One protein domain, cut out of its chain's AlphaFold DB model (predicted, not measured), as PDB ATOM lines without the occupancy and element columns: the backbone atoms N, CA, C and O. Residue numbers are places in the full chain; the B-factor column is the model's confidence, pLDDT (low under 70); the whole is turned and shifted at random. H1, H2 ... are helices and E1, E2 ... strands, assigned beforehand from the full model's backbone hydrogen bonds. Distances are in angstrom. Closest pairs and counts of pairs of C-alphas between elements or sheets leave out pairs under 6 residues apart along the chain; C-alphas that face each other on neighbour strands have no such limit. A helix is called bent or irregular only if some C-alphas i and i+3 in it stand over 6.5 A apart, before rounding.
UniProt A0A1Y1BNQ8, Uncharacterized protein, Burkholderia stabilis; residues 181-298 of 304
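This is residues 181 to 298 of the 304 residues of an uncharacterized protein of Burkholderia stabilis (UniProt A0A1Y1BNQ8). A strongly twisted sheet of five strands forms the core, with the long helix H6 packed along one face over E1, E2 and E3, and H1 on the other face over E2 and E3, in three layers. H2 and H4 lie beyond the ends of E3 and E4, H3 is beside H1, and H5 lies near the start of E5; the turn of the E1 E2 hairpin makes the opposite end of the longest axis. The 118 printed residues hold six named helices and five named strands, in the order E1 E2 H1 E3 H2 H3 E4 H4 H5 E5 H6, of mixed class. The sheet runs E1 E2 E3 E4 E5 and is mixed; the whole is compact, with a radius of gyration of the C-alphas of 13.6 A and spans of 38 by 29 by 23 A.

Start at residues 181 to 182, which pair antiparallel with residues 191 to 192 of E1, residues 191 to 194. E1 and E2, residues 202 to 208, form an antiparallel hairpin, with N 193 and O 203 2.9 A apart. H1, residues 213 to 222, is on the sheet at a height of 9.6 A; its closest C-alphas to E2 are Gly 219 and Glu 206, 6.3 A. E3, residues 227 to 231, is parallel to E2, with N 230 and O 206 2.8 A apart. H2, residues 236 to 239, and H3, residues 241 to 248, meet only through their link. H1 and H3 only just touch, with 3 pairs of C-alphas within 8 A, the closest Leu 217 and Leu 247 at 6.0 A. E4, residues 255 to 257, is parallel to E3, with N 256 and O 229 2.8 A apart. H4, residues 259 to 263, only grazes the sheet. H5, residues 267 to 271, only just touches H3, with 3 such pairs; the closest C-alphas are Ser 269 and Pro 241, 4.5 A. E5, residues 281 to 283, is parallel to E4, with N 282 and O 255 3.0 A apart. E2, H1, E3, then E3, H2 H3, E4, then E4, H4 H5, E5 are strand-helix-strand units, two parallel neighbour strands with helices between, each with a right-handed crossover. H6, residues 284 to 297, is on the sheet at a height of 8.5 A and runs along the strands; its closest C-alphas to E1 are Cys 295 and Leu 194, 5.7 A. H6 is irregular: C-alphas 285 and 288 are 7.3 A apart. H1 and H6 are apart. Every O i to N i+4 pair is within hydrogen-bond range in H3, H4 and H5, against 5 of 6 in H1 and 8 of 10 in H6, while H2 is too short for one.

Find C-alpha 191 at (45.571, 22.337, 35.168), where E1 begins. E2 runs 19.5 A, H1 15.2 A and E3 13.6 A. H6 runs 20.3 A, to C-alpha 297 at (31.637, 23.624, 46.925).

The C-alphas farthest apart are Gly 198 and Ser 237, 40.1 A. The printed part has no cut, and no link is long. Mean pLDDT of the printed part is 93.7; look at residues 185 to 186 for the two under 70.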
ATOM      1  N   ILE A 181      46.188  25.534  39.912       95.00
ATOM      2  CA  ILE A 181      47.607  25.370  39.595       95.00
ATOM      3  C   ILE A 181      47.706  24.954  38.129       95.00
ATOM      4  O   ILE A 181      47.146  23.926  37.755       95.00
ATOM      5  N   THR A 182      48.428  25.722  37.314       92.25
ATOM      6  CA  THR A 182      48.841  25.273  35.978       92.25
ATOM      7  C   THR A 182      49.971  24.267  36.139       92.25
ATOM      8  O   THR A 182      50.965  24.544  36.822       92.25
ATOM      9  N   THR A 183      49.824  23.082  35.563       84.56
ATOM     10  CA  THR A 183      50.765  21.981  35.762       84.56
ATOM     11  C   THR A 183      51.647  21.790  34.519       84.56
ATOM     12  O   THR A 183      51.363  22.308  33.446       84.56
ATOM     13  N   GLY A 184      52.839  21.211  34.697       72.94
ATOM     14  CA  GLY A 184      53.869  21.159  33.648       72.94
ATOM     15  C   GLY A 184      53.769  19.925  32.748       72.94
ATOM     16  O   GLY A 184      52.916  19.075  32.911       72.94
ATOM     17  N   THR A 185      54.731  19.741  31.845       63.22
ATOM     18  CA  THR A 185      54.722  18.655  30.842       63.22
ATOM     19  C   THR A 185      54.762  17.217  31.392       63.22
ATOM     20  O   THR A 185      54.630  16.279  30.615       63.22
ATOM     21  N   ASN A 186      54.979  17.035  32.700       62.16
ATOM     22  CA  ASN A 186      55.120  15.731  33.364       62.16
ATOM     23  C   ASN A 186      54.074  15.515  34.472       62.16
ATOM     24  O   ASN A 186      54.309  14.728  35.386       62.16
ATOM     25  N   SER A 187      52.978  16.269  34.461       72.62
ATOM     26  CA  SER A 187      51.873  16.072  35.399       72.62
ATOM     27  C   SER A 187      50.738  15.287  34.771       72.62
ATOM     28  O   SER A 187      50.538  15.322  33.562       72.62
ATOM     29  N   ASP A 188      49.943  14.661  35.630       80.69
ATOM     30  CA  ASP A 188      48.768  13.891  35.223       80.69
ATOM     31  C   ASP A 188      47.591  14.784  34.765       80.69
ATOM     32  O   ASP A 188      46.526  14.280  34.461       80.69
ATOM     33  N   ALA A 189      47.738  16.111  34.744       89.31
ATOM     34  CA  ALA A 189      46.749  17.050  34.212       89.31
ATOM     35  C   ALA A 189      47.456  18.259  33.583       89.31
ATOM     36  O   ALA A 189      48.640  18.473  33.855       89.31
ATOM     37  N   ASP A 190      46.740  19.074  32.805       92.69
ATOM     38  CA  ASP A 190      47.242  20.364  32.295       92.69
ATOM     39  C   ASP A 190      47.000  21.504  33.314       92.69
ATOM     40  O   ASP A 190      47.781  22.452  33.433       92.69
ATOM     41  N   LEU A 191      45.916  21.408  34.093       95.44
ATOM     42  CA  LEU A 191      45.571  22.337  35.168       95.44
ATOM     43  C   LEU A 191      44.823  21.604  36.292       95.44
ATOM     44  O   LEU A 191      44.077  20.660  36.045       95.44
ATOM     45  N   VAL A 192      44.995  22.039  37.542       96.88
ATOM     46  CA  VAL A 192      44.260  21.501  38.699       96.88
ATOM     47  C   VAL A 192      43.539  22.624  39.429       96.88
ATOM     48  O   VAL A 192      44.184  23.552  39.912       96.88
ATOM     49  N   VAL A 193      42.216  22.526  39.563       97.88
ATOM     50  CA  VAL A 193      41.403  23.456  40.366       97.88
ATOM     51  C   VAL A 193      41.242  22.907  41.779       97.88
ATOM     52  O   VAL A 193      41.040  21.709  41.986       97.88
ATOM     53  N   LEU A 194      41.364  23.784  42.768       97.19
ATOM     54  CA  LEU A 194      41.372  23.462  44.185       97.19
ATOM     55  C   LEU A 194      40.099  23.983  44.842       97.19
ATOM     56  O   LEU A 194      39.728  25.143  44.675       97.19
ATOM     57  N   GLN A 195      39.466  23.131  45.641       96.88
ATOM     58  CA  GLN A 195      38.474  23.576  46.604       96.88
ATOM     59  C   GLN A 195      39.190  24.339  47.724       96.88
ATOM     60  O   GLN A 195      40.043  23.772  48.414       96.88
ATOM     61  N   THR A 196      38.841  25.609  47.909       91.25
ATOM     62  CA  THR A 196      39.435  26.468  48.939       91.25
ATOM     63  C   THR A 196      38.766  26.273  50.294       91.25
ATOM     64  O   THR A 196      39.456  26.278  51.314       91.25
ATOM     65  N   ASP A 197      37.464  25.982  50.299       79.62
ATOM     66  CA  ASP A 197      36.664  25.837  51.515       79.62
ATOM     67  C   ASP A 197      36.199  24.390  51.714       79.62
ATOM     68  O   ASP A 197      35.597  23.793  50.830       79.62
ATOM     69  N   GLY A 198      36.443  23.799  52.886       78.25
ATOM     70  CA  GLY A 198      35.961  22.452  53.220       78.25
ATOM     71  C   GLY A 198      36.968  21.332  52.943       78.25
ATOM     72  O   GLY A 198      38.099  21.371  53.425       78.25
ATOM     73  N   ALA A 199      36.552  20.285  52.220       79.62
ATOM     74  CA  ALA A 199      37.259  18.995  52.144       79.62
ATOM     75  C   ALA A 199      38.558  18.998  51.307       79.62
ATOM     76  O   ALA A 199      39.178  17.946  51.151       79.62
ATOM     77  N   ARG A 200      38.978  20.158  50.776       87.75
ATOM     78  CA  ARG A 200      40.194  20.339  49.957       87.75
ATOM     79  C   ARG A 200      40.265  19.395  48.750       87.75
ATOM     80  O   ARG A 200      41.311  18.816  48.450       87.75
ATOM     81  N   ARG A 201      39.137  19.228  48.059       95.19
ATOM     82  CA  ARG A 201      39.066  18.453  46.815       95.19
ATOM     83  C   ARG A 201      39.880  19.104  45.698       95.19
ATOM     84  O   ARG A 201      40.124  20.308  45.694       95.19
ATOM     85  N   ARG A 202      40.279  18.275  44.736       96.44
ATOM     86  CA  ARG A 202      40.999  18.673  43.525       96.44
ATOM     87  C   ARG A 202      40.188  18.260  42.309       96.44
ATOM     88  O   ARG A 202      39.589  17.189  42.337       96.44
ATOM     89  N   LEU A 203      40.181  19.089  41.277       97.69
ATOM     90  CA  LEU A 203      39.600  18.784  39.976       97.69
ATOM     91  C   LEU A 203      40.691  18.870  38.918       97.69
ATOM     92  O   LEU A 203      41.260  19.940  38.710       97.69
ATOM     93  N   SER A 204      40.962  17.754  38.254       97.81
ATOM     94  CA  SER A 204      41.899  17.702  37.133       97.81
ATOM     95  C   SER A 204      41.244  18.271  35.876       97.81
ATOM     96  O   SER A 204      40.105  17.922  35.552       97.81
ATOM     97  N   VAL A 205      41.952  19.132  35.156       97.38
ATOM     98  CA  VAL A 205      41.489  19.769  33.923       97.38
ATOM     99  C   VAL A 205      42.454  19.421  32.796       97.38
ATOM    100  O   VAL A 205      43.623  19.795  32.820       97.38
ATOM    101  N   GLU A 206      41.934  18.721  31.793       95.81
ATOM    102  CA  GLU A 206      42.630  18.434  30.540       95.81
ATOM    103  C   GLU A 206      42.308  19.507  29.500       95.81
ATOM    104  O   GLU A 206      41.140  19.741  29.188       95.81
ATOM    105  N   ILE A 207      43.326  20.134  28.920       94.62
ATOM    106  CA  ILE A 207      43.187  21.235  27.968       94.62
ATOM    107  C   ILE A 207      43.594  20.744  26.581       94.62
ATOM    108  O   ILE A 207      44.680  20.202  26.374       94.62
ATOM    109  N   LYS A 208      42.716  20.910  25.586       92.19
ATOM    110  CA  LYS A 208      42.982  20.469  24.209       92.19
ATOM    111  C   LYS A 208      42.709  21.580  23.195       92.19
ATOM    112  O   LYS A 208      41.842  22.430  23.359       92.19
ATOM    113  N   SER A 209      43.485  21.576  22.115       91.06
ATOM    114  CA  SER A 209      43.303  22.497  20.983       91.06
ATOM    115  C   SER A 209      42.162  22.036  20.051       91.06
ATOM    116  O   SER A 209      41.201  21.421  20.501       91.06
ATOM    117  N   TYR A 210      42.263  22.302  18.747       90.50
ATOM    118  CA  TYR A 210      41.156  22.181  17.786       90.50
ATOM    119  C   TYR A 210      40.607  20.781  17.547       90.50
ATOM    120  O   TYR A 210      39.418  20.632  17.278       90.50
ATOM    121  N   ASN A 211      41.472  19.777  17.634       88.06
ATOM    122  CA  ASN A 211      41.111  18.400  17.329       88.06
ATOM    123  C   ASN A 211      41.126  17.592  18.626       88.06
ATOM    124  O   ASN A 211      42.128  17.608  19.361       88.06
ATOM    125  N   ALA A 212      40.031  16.888  18.900       81.75
ATOM    126  CA  ALA A 212      39.939  15.981  20.033       81.75
ATOM    127  C   ALA A 212      40.759  14.729  19.739       81.75
ATOM    128  O   ALA A 212      41.694  14.428  20.485       81.75
ATOM    129  N   ARG A 213      40.436  14.055  18.622       86.62
ATOM    130  CA  ARG A 213      41.038  12.792  18.161       86.62
ATOM    131  C   ARG A 213      41.247  11.796  19.309       86.62
ATOM    132  O   ARG A 213      40.567  11.860  20.334       86.62
ATOM    133  N   GLU A 214      42.154  10.835  19.159       87.88
ATOM    134  CA  GLU A 214      42.524   9.886  20.210       87.88
ATOM    135  C   GLU A 214      43.118  10.567  21.451       87.88
ATOM    136  O   GLU A 214      42.878  10.098  22.566       87.88
ATOM    137  N   ARG A 215      43.816  11.700  21.283       86.19
ATOM    138  CA  ARG A 215      44.508  12.382  22.386       86.19
ATOM    139  C   ARG A 215      43.588  12.906  23.488       86.19
ATOM    140  O   ARG A 215      44.018  12.943  24.634       86.19
ATOM    141  N   LEU A 216      42.344  13.293  23.178       93.50
ATOM    142  CA  LEU A 216      41.389  13.716  24.209       93.50
ATOM    143  C   LEU A 216      41.064  12.545  25.140       93.50
ATOM    144  O   LEU A 216      41.106  12.690  26.355       93.50
ATOM    145  N   LEU A 217      40.777  11.374  24.565       94.38
ATOM    146  CA  LEU A 217      40.479  10.176  25.349       94.38
ATOM    147  C   LEU A 217      41.690   9.728  26.168       94.38
ATOM    148  O   LEU A 217      41.522   9.307  27.306       94.38
ATOM    149  N   ARG A 218      42.895   9.812  25.593       92.25
ATOM    150  CA  ARG A 218      44.130   9.501  26.314       92.25
ATOM    151  C   ARG A 218      44.318  10.429  27.517       92.25
ATOM    152  O   ARG A 218      44.407   9.923  28.624       92.25
ATOM    153  N   GLY A 219      44.265  11.747  27.312       91.69
ATOM    154  CA  GLY A 219      44.380  12.717  28.408       91.69
ATOM    155  C   GLY A 219      43.337  12.484  29.503       91.69
ATOM    156  O   GLY A 219      43.669  12.407  30.677       91.69
ATOM    157  N   LEU A 220      42.079  12.228  29.129       94.69
ATOM    158  CA  LEU A 220      41.023  11.905  30.096       94.69
ATOM    159  C   LEU A 220      41.262  10.598  30.873       94.69
ATOM    160  O   LEU A 220      40.807  10.476  32.008       94.69
ATOM    161  N   ARG A 221      41.916   9.597  30.281       94.31
ATOM    162  CA  ARG A 221      42.246   8.344  30.982       94.31
ATOM    163  C   ARG A 221      43.410   8.527  31.943       94.31
ATOM    164  O   ARG A 221      43.350   7.981  33.040       94.31
ATOM    165  N   ASP A 222      44.405   9.298  31.527       92.69
ATOM    166  CA  ASP A 222      45.614   9.552  32.303       92.69
ATOM    167  C   ASP A 222      45.318  10.508  33.483       92.69
ATOM    168  O   ASP A 222      45.916  10.375  34.549       92.69
ATOM    169  N   ALA A 223      44.323  11.396  33.344       93.62
ATOM    170  CA  ALA A 223      43.996  12.383  34.369       93.62
ATOM    171  C   ALA A 223      43.340  11.815  35.648       93.62
ATOM    172  O   ALA A 223      42.405  11.015  35.549       93.62
ATOM    173  N   PRO A 224      43.730  12.261  36.861       94.50
ATOM    174  CA  PRO A 224      43.125  11.817  38.119       94.50
ATOM    175  C   PRO A 224      41.667  12.260  38.266       94.50
ATOM    176  O   PRO A 224      41.309  13.367  37.871       94.50
ATOM    177  N   GLU A 225      40.828  11.430  38.889       94.62
ATOM    178  CA  GLU A 225      39.443  11.789  39.221       94.62
ATOM    179  C   GLU A 225      39.335  12.656  40.497       94.62
ATOM    180  O   GLU A 225      40.110  12.458  41.436       94.62
ATOM    181  N   PRO A 226      38.341  13.566  40.586       96.50
ATOM    182  CA  PRO A 226      37.416  13.957  39.520       96.50
ATOM    183  C   PRO A 226      38.117  14.775  38.424       96.50
ATOM    184  O   PRO A 226      39.059  15.517  38.698       96.50
ATOM    185  N   LYS A 227      37.628  14.661  37.180       97.25
ATOM    186  CA  LYS A 227      38.249  15.296  36.009       97.25
ATOM    187  C   LYS A 227      37.247  15.951  35.064       97.25
ATOM    188  O   LYS A 227      36.098  15.518  34.964       97.25
ATOM    189  N   VAL A 228      37.703  16.953  34.328       98.25
ATOM    190  CA  VAL A 228      37.005  17.564  33.191       98.25
ATOM    191  C   VAL A 228      37.969  17.735  32.025       98.25
ATOM    192  O   VAL A 228      39.184  17.736  32.211       98.25
ATOM    193  N   ALA A 229      37.425  17.933  30.828       97.50
ATOM    194  CA  ALA A 229      38.200  18.455  29.711       97.50
ATOM    195  C   ALA A 229      37.645  19.799  29.253       97.50
ATOM    196  O   ALA A 229      36.436  20.006  29.234       97.50
ATOM    197  N   VAL A 230      38.527  20.686  28.823       97.06
ATOM    198  CA  VAL A 230      38.198  21.906  28.097       97.06
ATOM    199  C   VAL A 230      38.918  21.860  26.762       97.06
ATOM    200  O   VAL A 230      40.093  21.498  26.679       97.06
ATOM    201  N   GLY A 231      38.218  22.193  25.685       94.44
ATOM    202  CA  GLY A 231      38.876  22.254  24.398       94.44
ATOM    203  C   GLY A 231      38.289  23.261  23.445       94.44
ATOM    204  O   GLY A 231      37.120  23.619  23.506       94.44
ATOM    205  N   PHE A 232      39.144  23.689  22.530       95.31
ATOM    206  CA  PHE A 232      38.842  24.647  21.475       95.31
ATOM    207  C   PHE A 232      38.330  23.937  20.217       95.31
ATOM    208  O   PHE A 232      38.762  24.241  19.108       95.31
ATOM    209  N   PHE A 233      37.488  22.919  20.389       95.44
ATOM    210  CA  PHE A 233      37.110  22.010  19.312       95.44
ATOM    211  C   PHE A 233      36.383  22.738  18.180       95.44
ATOM    212  O   PHE A 233      35.639  23.677  18.430       95.44
ATOM    213  N   ARG A 234      36.635  22.320  16.935       94.06
ATOM    214  CA  ARG A 234      36.020  22.921  15.732       94.06
ATOM    215  C   ARG A 234      35.101  21.981  14.969       94.06
ATOM    216  O   ARG A 234      34.425  22.418  14.047       94.06
ATOM    217  N   ASN A 235      35.150  20.692  15.284       95.19
ATOM    218  CA  ASN A 235      34.461  19.669  14.520       95.19
ATOM    219  C   ASN A 235      33.557  18.836  15.431       95.19
ATOM    220  O   ASN A 235      34.027  17.937  16.132       95.19
ATOM    221  N   ALA A 236      32.254  19.110  15.380       96.50
ATOM    222  CA  ALA A 236      31.245  18.362  16.125       96.50
ATOM    223  C   ALA A 236      31.183  16.878  15.714       96.50
ATOM    224  O   ALA A 236      30.848  16.024  16.536       96.50
ATOM    225  N   SER A 237      31.597  16.534  14.484       95.75
ATOM    226  CA  SER A 237      31.609  15.147  14.003       95.75
ATOM    227  C   SER A 237      32.593  14.253  14.772       95.75
ATOM    228  O   SER A 237      32.458  13.030  14.749       95.75
ATOM    229  N   GLU A 238      33.572  14.831  15.480       94.94
ATOM    230  CA  GLU A 238      34.473  14.090  16.376       94.94
ATOM    231  C   GLU A 238      33.780  13.614  17.663       94.94
ATOM    232  O   GLU A 238      34.369  12.859  18.434       94.94
ATOM    233  N   PHE A 239      32.531  14.019  17.899       96.56
ATOM    234  CA  PHE A 239      31.762  13.731  19.108       96.56
ATOM    235  C   PHE A 239      30.461  12.980  18.802       96.56
ATOM    236  O   PHE A 239      29.459  13.180  19.479       96.56
ATOM    237  N   GLY A 240      30.458  12.108  17.788       96.50
ATOM    238  CA  GLY A 240      29.314  11.235  17.490       96.50
ATOM    239  C   GLY A 240      29.019  10.206  18.603       96.50
ATOM    240  O   GLY A 240      29.885   9.952  19.447       96.50
ATOM    241  N   PRO A 241      27.844   9.546  18.598       97.12
ATOM    242  CA  PRO A 241      27.332   8.817  19.767       97.12
ATOM    243  C   PRO A 241      28.264   7.713  20.286       97.12
ATOM    244  O   PRO A 241      28.523   7.596  21.484       97.12
ATOM    245  N   GLN A 242      28.868   6.939  19.380       95.88
ATOM    246  CA  GLN A 242      29.834   5.898  19.748       95.88
ATOM    247  C   GLN A 242      31.096   6.484  20.403       95.88
ATOM    248  O   GLN A 242      31.646   5.924  21.360       95.88
ATOM    249  N   ARG A 243      31.558   7.637  19.911       95.50
ATOM    250  CA  ARG A 243      32.704   8.336  20.489       95.50
ATOM    251  C   ARG A 243      32.348   8.926  21.851       95.50
ATOM    252  O   ARG A 243      33.156   8.805  22.769       95.50
ATOM    253  N   THR A 244      31.143   9.465  22.015       96.94
ATOM    254  CA  THR A 244      30.606   9.928  23.301       96.94
ATOM    255  C   THR A 244      30.589   8.820  24.350       96.94
ATOM    256  O   THR A 244      31.108   9.024  25.445       96.94
ATOM    257  N   LEU A 245      30.097   7.624  24.011       96.56
ATOM    258  CA  LEU A 245      30.138   6.460  24.907       96.56
ATOM    259  C   LEU A 245      31.569   6.101  25.325       96.56
ATOM    260  O   LEU A 245      31.835   5.806  26.489       96.56
ATOM    261  N   THR A 246      32.513   6.179  24.386       95.94
ATOM    262  CA  THR A 246      33.929   5.921  24.676       95.94
ATOM    263  C   THR A 246      34.511   6.969  25.633       95.94
ATOM    264  O   THR A 246      35.266   6.618  26.538       95.94
ATOM    265  N   LEU A 247      34.159   8.248  25.453       96.94
ATOM    266  CA  LEU A 247      34.581   9.344  26.331       96.94
ATOM    267  C   LEU A 247      33.974   9.213  27.733       96.94
ATOM    268  O   LEU A 247      34.683   9.417  28.714       96.94
ATOM    269  N   LEU A 248      32.705   8.806  27.841       96.81
ATOM    270  CA  LEU A 248      32.057   8.507  29.123       96.81
ATOM    271  C   LEU A 248      32.761   7.391  29.895       96.81
ATOM    272  O   LEU A 248      32.813   7.443  31.120       96.81
ATOM    273  N   GLY A 249      33.344   6.416  29.193       95.31
ATOM    274  CA  GLY A 249      34.148   5.361  29.809       95.31
ATOM    275  C   GLY A 249      35.413   5.860  30.520       95.31
ATOM    276  O   GLY A 249      35.990   5.110  31.296       95.31
ATOM    277  N   ALA A 250      35.849   7.104  30.280       95.75
ATOM    278  CA  ALA A 250      36.933   7.754  31.026       95.75
ATOM    279  C   ALA A 250      36.434   8.579  32.236       95.75
ATOM    280  O   ALA A 250      37.219   9.303  32.848       95.75
ATOM    281  N   SER A 251      35.134   8.501  32.545       96.62
ATOM    282  CA  SER A 251      34.463   9.159  33.673       96.62
ATOM    283  C   SER A 251      34.687  10.682  33.822       96.62
ATOM    284  O   SER A 251      34.808  11.165  34.952       96.62
ATOM    285  N   PRO A 252      34.731  11.497  32.745       97.38
ATOM    286  CA  PRO A 252      34.761  12.950  32.901       97.38
ATOM    287  C   PRO A 252      33.448  13.474  33.500       97.38
ATOM    288  O   PRO A 252      32.357  13.000  33.173       97.38
ATOM    289  N   LEU A 253      33.543  14.512  34.331       98.00
ATOM    290  CA  LEU A 253      32.379  15.232  34.851       98.00
ATOM    291  C   LEU A 253      31.763  16.180  33.816       98.00
ATOM    292  O   LEU A 253      30.566  16.451  33.873       98.00
ATOM    293  N   ALA A 254      32.585  16.709  32.910       98.31
ATOM    294  CA  ALA A 254      32.179  17.604  31.836       98.31
ATOM    295  C   ALA A 254      33.261  17.677  30.749       98.31
ATOM    296  O   ALA A 254      34.452  17.497  31.023       98.31
ATOM    297  N   ILE A 255      32.838  17.989  29.525       98.31
ATOM    298  CA  ILE A 255      33.691  18.382  28.404       98.31
ATOM    299  C   ILE A 255      33.184  19.734  27.890       98.31
ATOM    300  O   ILE A 255      32.096  19.812  27.315       98.31
ATOM    301  N   TYR A 256      33.969  20.787  28.109       98.44
ATOM    302  CA  TYR A 256      33.662  22.152  27.684       98.44
ATOM    303  C   TYR A 256      34.142  22.389  26.251       98.44
ATOM    304  O   TYR A 256      35.282  22.056  25.915       98.44
ATOM    305  N   MET A 257      33.281  22.963  25.408       97.75
ATOM    306  CA  MET A 257      33.564  23.200  23.986       97.75
ATOM    307  C   MET A 257      32.899  24.479  23.463       97.75
ATOM    308  O   MET A 257      31.910  24.914  24.058       97.75
ATOM    309  N   PRO A 258      33.402  25.097  22.375       97.56
ATOM    310  CA  PRO A 258      32.817  26.320  21.831       97.56
ATOM    311  C   PRO A 258      31.334  26.141  21.507       97.56
ATOM    312  O   PRO A 258      30.926  25.049  21.100       97.56
ATOM    313  N   MET A 259      30.548  27.210  21.663       96.38
ATOM    314  CA  MET A 259      29.094  27.158  21.481       96.38
ATOM    315  C   MET A 259      28.707  26.583  20.113       96.38
ATOM    316  O   MET A 259      27.893  25.671  20.073       96.38
ATOM    317  N   ASP A 260      29.367  27.010  19.033       95.88
ATOM    318  CA  ASP A 260      29.107  26.505  17.675       95.88
ATOM    319  C   ASP A 260      29.289  24.979  17.576       95.88
ATOM    320  O   ASP A 260      28.483  24.265  16.991       95.88
ATOM    321  N   THR A 261      30.335  24.436  18.211       96.75
ATOM    322  CA  THR A 261      30.553  22.980  18.225       96.75
ATOM    323  C   THR A 261      29.527  22.270  19.095       96.75
ATOM    324  O   THR A 261      29.092  21.178  18.746       96.75
ATOM    325  N   PHE A 262      29.130  22.879  20.214       97.00
ATOM    326  CA  PHE A 262      28.108  22.340  21.106       97.00
ATOM    327  C   PHE A 262      26.728  22.271  20.436       97.00
ATOM    328  O   PHE A 262      26.018  21.274  20.595       97.00
ATOM    329  N   THR A 263      26.340  23.307  19.685       96.75
ATOM    330  CA  THR A 263      25.052  23.362  18.977       96.75
ATOM    331  C   THR A 263      24.974  22.346  17.850       96.75
ATOM    332  O   THR A 263      23.913  21.752  17.654       96.75
ATOM    333  N   ASP A 264      26.102  22.094  17.185       97.69
ATOM    334  CA  ASP A 264      26.208  21.192  16.035       97.69
ATOM    335  C   ASP A 264      26.410  19.719  16.430       97.69
ATOM    336  O   ASP A 264      26.546  18.847  15.567       97.69
ATOM    337  N   LEU A 265      26.440  19.407  17.732       97.44
ATOM    338  CA  LEU A 265      26.522  18.029  18.207       97.44
ATOM    339  C   LEU A 265      25.320  17.202  17.749       97.44
ATOM    340  O   LEU A 265      24.169  17.642  17.808       97.44
ATOM    341  N   ASP A 266      25.595  15.937  17.433       97.19
ATOM    342  CA  ASP A 266      24.555  14.943  17.203       97.19
ATOM    343  C   ASP A 266      23.584  14.889  18.412       97.19
ATOM    344  O   ASP A 266      24.029  14.813  19.569       97.19
ATOM    345  N   PRO A 267      22.255  14.930  18.193       96.12
ATOM    346  CA  PRO A 267      21.277  14.897  19.278       96.12
ATOM    347  C   PRO A 267      21.419  13.684  20.206       96.12
ATOM    348  O   PRO A 267      21.232  13.820  21.418       96.12
ATOM    349  N   ALA A 268      21.784  12.512  19.677       96.75
ATOM    350  CA  ALA A 268      22.012  11.317  20.482       96.75
ATOM    351  C   ALA A 268      23.277  11.454  21.342       96.75
ATOM    352  O   ALA A 268      23.266  11.068  22.512       96.75
ATOM    353  N   SER A 269      24.329  12.101  20.830       96.50
ATOM    354  CA  SER A 269      25.507  12.452  21.633       96.50
ATOM    355  C   SER A 269      25.158  13.377  22.798       96.50
ATOM    356  O   SER A 269      25.620  13.165  23.919       96.50
ATOM    357  N   ARG A 270      24.302  14.379  22.565       93.75
ATOM    358  CA  ARG A 270      23.828  15.305  23.609       93.75
ATOM    359  C   ARG A 270      22.901  14.656  24.634       93.75
ATOM    360  O   ARG A 270      22.795  15.160  25.750       93.75
ATOM    361  N   ALA A 271      22.203  13.584  24.267       94.50
ATOM    362  CA  ALA A 271      21.297  12.866  25.160       94.50
ATOM    363  C   ALA A 271      22.043  11.995  26.184       94.50
ATOM    364  O   ALA A 271      21.499  11.674  27.240       94.50
ATOM    365  N   HIS A 272      23.299  11.638  25.914       94.38
ATOM    366  CA  HIS A 272      24.110  10.902  26.871       94.38
ATOM    367  C   HIS A 272      24.388  11.725  28.137       94.38
ATOM    368  O   HIS A 272      24.585  12.943  28.107       94.38
ATOM    369  N   ARG A 273      24.388  11.037  29.281       94.88
ATOM    370  CA  ARG A 273      24.595  11.625  30.606       94.88
ATOM    371  C   ARG A 273      25.801  10.991  31.283       94.88
ATOM    372  O   ARG A 273      26.117   9.823  31.062       94.88
ATOM    373  N   THR A 274      26.477  11.781  32.103       95.38
ATOM    374  CA  THR A 274      27.548  11.320  32.992       95.38
ATOM    375  C   THR A 274      26.986  10.399  34.078       95.38
ATOM    376  O   THR A 274      25.774  10.323  34.284       95.38
ATOM    377  N   GLN A 275      27.858   9.746  34.852       91.06
ATOM    378  CA  GLN A 275      27.435   8.951  36.020       91.06
ATOM    379  C   GLN A 275      26.628   9.777  37.035       91.06
ATOM    380  O   GLN A 275      25.759   9.253  37.728       91.06
ATOM    381  N   ARG A 276      26.871  11.093  37.078       91.50
ATOM    382  CA  ARG A 276      26.135  12.048  37.908       91.50
ATOM    383  C   ARG A 276      24.738  12.381  37.368       91.50
ATOM    384  O   ARG A 276      24.023  13.100  38.053       91.50
ATOM    385  N   GLN A 277      24.328  11.860  36.210       93.38
ATOM    386  CA  GLN A 277      23.108  12.246  35.482       93.38
ATOM    387  C   GLN A 277      23.132  13.684  34.929       93.38
ATOM    388  O   GLN A 277      22.091  14.226  34.576       93.38
ATOM    389  N   ASP A 278      24.316  14.293  34.814       94.88
ATOM    390  CA  ASP A 278      24.504  15.593  34.156       94.88
ATOM    391  C   ASP A 278      24.851  15.411  32.670       94.88
ATOM    392  O   ASP A 278      25.450  14.399  32.289       94.88
ATOM    393  N   SER A 279      24.527  16.398  31.837       95.94
ATOM    394  CA  SER A 279      24.989  16.489  30.451       95.94
ATOM    395  C   SER A 279      26.523  16.480  30.392       95.94
ATOM    396  O   SER A 279      27.192  17.250  31.086       95.94
ATOM    397  N   LEU A 280      27.084  15.584  29.567       97.56
ATOM    398  CA  LEU A 280      28.537  15.450  29.406       97.56
ATOM    399  C   LEU A 280      29.148  16.702  28.776       97.56
ATOM    400  O   LEU A 280      30.178  17.191  29.232       97.56
ATOM    401  N   TYR A 281      28.535  17.187  27.703       98.19
ATOM    402  CA  TYR A 281      29.021  18.343  26.965       98.19
ATOM    403  C   TYR A 281      28.435  19.623  27.550       98.19
ATOM    404  O   TYR A 281      27.238  19.686  27.838       98.19
ATOM    405  N   ARG A 282      29.278  20.643  27.717       97.75
ATOM    406  CA  ARG A 282      28.888  21.967  28.213       97.75
ATOM    407  C   ARG A 282      29.448  23.058  27.293       97.75
ATOM    408  O   ARG A 282      30.549  22.882  26.764       97.75
ATOM    409  N   PRO A 283      28.741  24.184  27.112       97.50
ATOM    410  CA  PRO A 283      29.317  25.355  26.463       97.50
ATOM    411  C   PRO A 283      30.567  25.852  27.200       97.50
ATOM    412  O   PRO A 283      30.612  25.852  28.433       97.50
ATOM    413  N   LEU A 284      31.567  26.294  26.439       97.62
ATOM    414  CA  LEU A 284      32.834  26.824  26.951       97.62
ATOM    415  C   LEU A 284      32.627  28.005  27.905       97.62
ATOM    416  O   LEU A 284      33.320  28.115  28.911       97.62
ATOM    417  N   ASP A 285      31.608  28.813  27.638       96.94
ATOM    418  CA  ASP A 285      31.220  30.002  28.393       96.94
ATOM    419  C   ASP A 285      30.897  29.717  29.868       96.94
ATOM    420  O   ASP A 285      30.982  30.605  30.714       96.94
ATOM    421  N   LEU A 286      30.548  28.469  30.203       97.69
ATOM    422  CA  LEU A 286      30.264  28.058  31.580       97.69
ATOM    423  C   LEU A 286      31.523  27.692  32.368       97.69
ATOM    424  O   LEU A 286      31.458  27.598  33.592       97.69
ATOM    425  N   PHE A 287      32.660  27.496  31.695       98.06
ATOM    426  CA  PHE A 287      33.856  26.912  32.296       98.06
ATOM    427  C   PHE A 287      34.310  27.664  33.551       98.06
ATOM    428  O   PHE A 287      34.416  27.058  34.615       98.06
ATOM    429  N   ALA A 288      34.525  28.982  33.468       97.69
ATOM    430  CA  ALA A 288      35.027  29.744  34.616       97.69
ATOM    431  C   ALA A 288      34.030  29.766  35.785       97.69
ATOM    432  O   ALA A 288      34.430  29.577  36.932       97.69
ATOM    433  N   ALA A 289      32.732  29.913  35.502       97.81
ATOM    434  CA  ALA A 289      31.690  29.903  36.529       97.81
ATOM    435  C   ALA A 289      31.592  28.546  37.248       97.81
ATOM    436  O   ALA A 289      31.388  28.491  38.464       97.81
ATOM    437  N   ASP A 290      31.769  27.448  36.513       98.19
ATOM    438  CA  ASP A 290      31.819  26.104  37.080       98.19
ATOM    439  C   ASP A 290      33.086  25.887  37.919       98.19
ATOM    440  O   ASP A 290      33.007  25.268  38.981       98.19
ATOM    441  N   MET A 291      34.237  26.432  37.507       98.19
ATOM    442  CA  MET A 291      35.470  26.353  38.303       98.19
ATOM    443  C   MET A 291      35.367  27.181  39.590       98.19
ATOM    444  O   MET A 291      35.732  26.689  40.653       98.19
ATOM    445  N   GLN A 292      34.794  28.389  39.534       97.62
ATOM    446  CA  GLN A 292      34.485  29.187  40.730       97.62
ATOM    447  C   GLN A 292      33.560  28.428  41.685       97.62
ATOM    448  O   GLN A 292      33.775  28.410  42.899       97.62
ATOM    449  N   HIS A 293      32.529  27.773  41.145       97.44
ATOM    450  CA  HIS A 293      31.628  26.964  41.956       97.44
ATOM    451  C   HIS A 293      32.353  25.774  42.589       97.44
ATOM    452  O   HIS A 293      32.177  25.546  43.786       97.44
ATOM    453  N   PHE A 294      33.208  25.081  41.831       97.88
ATOM    454  CA  PHE A 294      34.035  23.996  42.351       97.88
ATOM    455  C   PHE A 294      34.957  24.466  43.476       97.88
ATOM    456  O   PHE A 294      35.051  23.784  44.496       97.88
ATOM    457  N   CYS A 295      35.591  25.634  43.340       97.12
ATOM    458  CA  CYS A 295      36.430  26.200  44.397       97.12
ATOM    459  C   CYS A 295      35.670  26.339  45.725       97.12
ATOM    460  O   CYS A 295      36.210  25.999  46.776       97.12
ATOM    461  N   ALA A 296      34.407  26.766  45.675       95.81
ATOM    462  CA  ALA A 296      33.585  26.964  46.866       95.81
ATOM    463  C   ALA A 296      32.934  25.669  47.404       95.81
ATOM    464  O   ALA A 296      32.817  25.497  48.614       95.81
ATOM    465  N   HIS A 297      32.515  24.744  46.535       95.69
ATOM    466  CA  HIS A 297      31.637  23.624  46.925       95.69
ATOM    467  C   HIS A 297      32.300  22.244  46.807       95.69
ATOM    468  O   HIS A 297      31.861  21.277  47.433       95.69
ATOM    469  N   GLY A 298      33.393  22.133  46.048       95.56
ATOM    470  CA  GLY A 298      34.083  20.867  45.794       95.56
ATOM    471  C   GLY A 298      33.347  19.937  44.825       95.56
ATOM    472  O   GLY A 298      33.625  18.730  44.801       95.56
TER     473      GLY A 298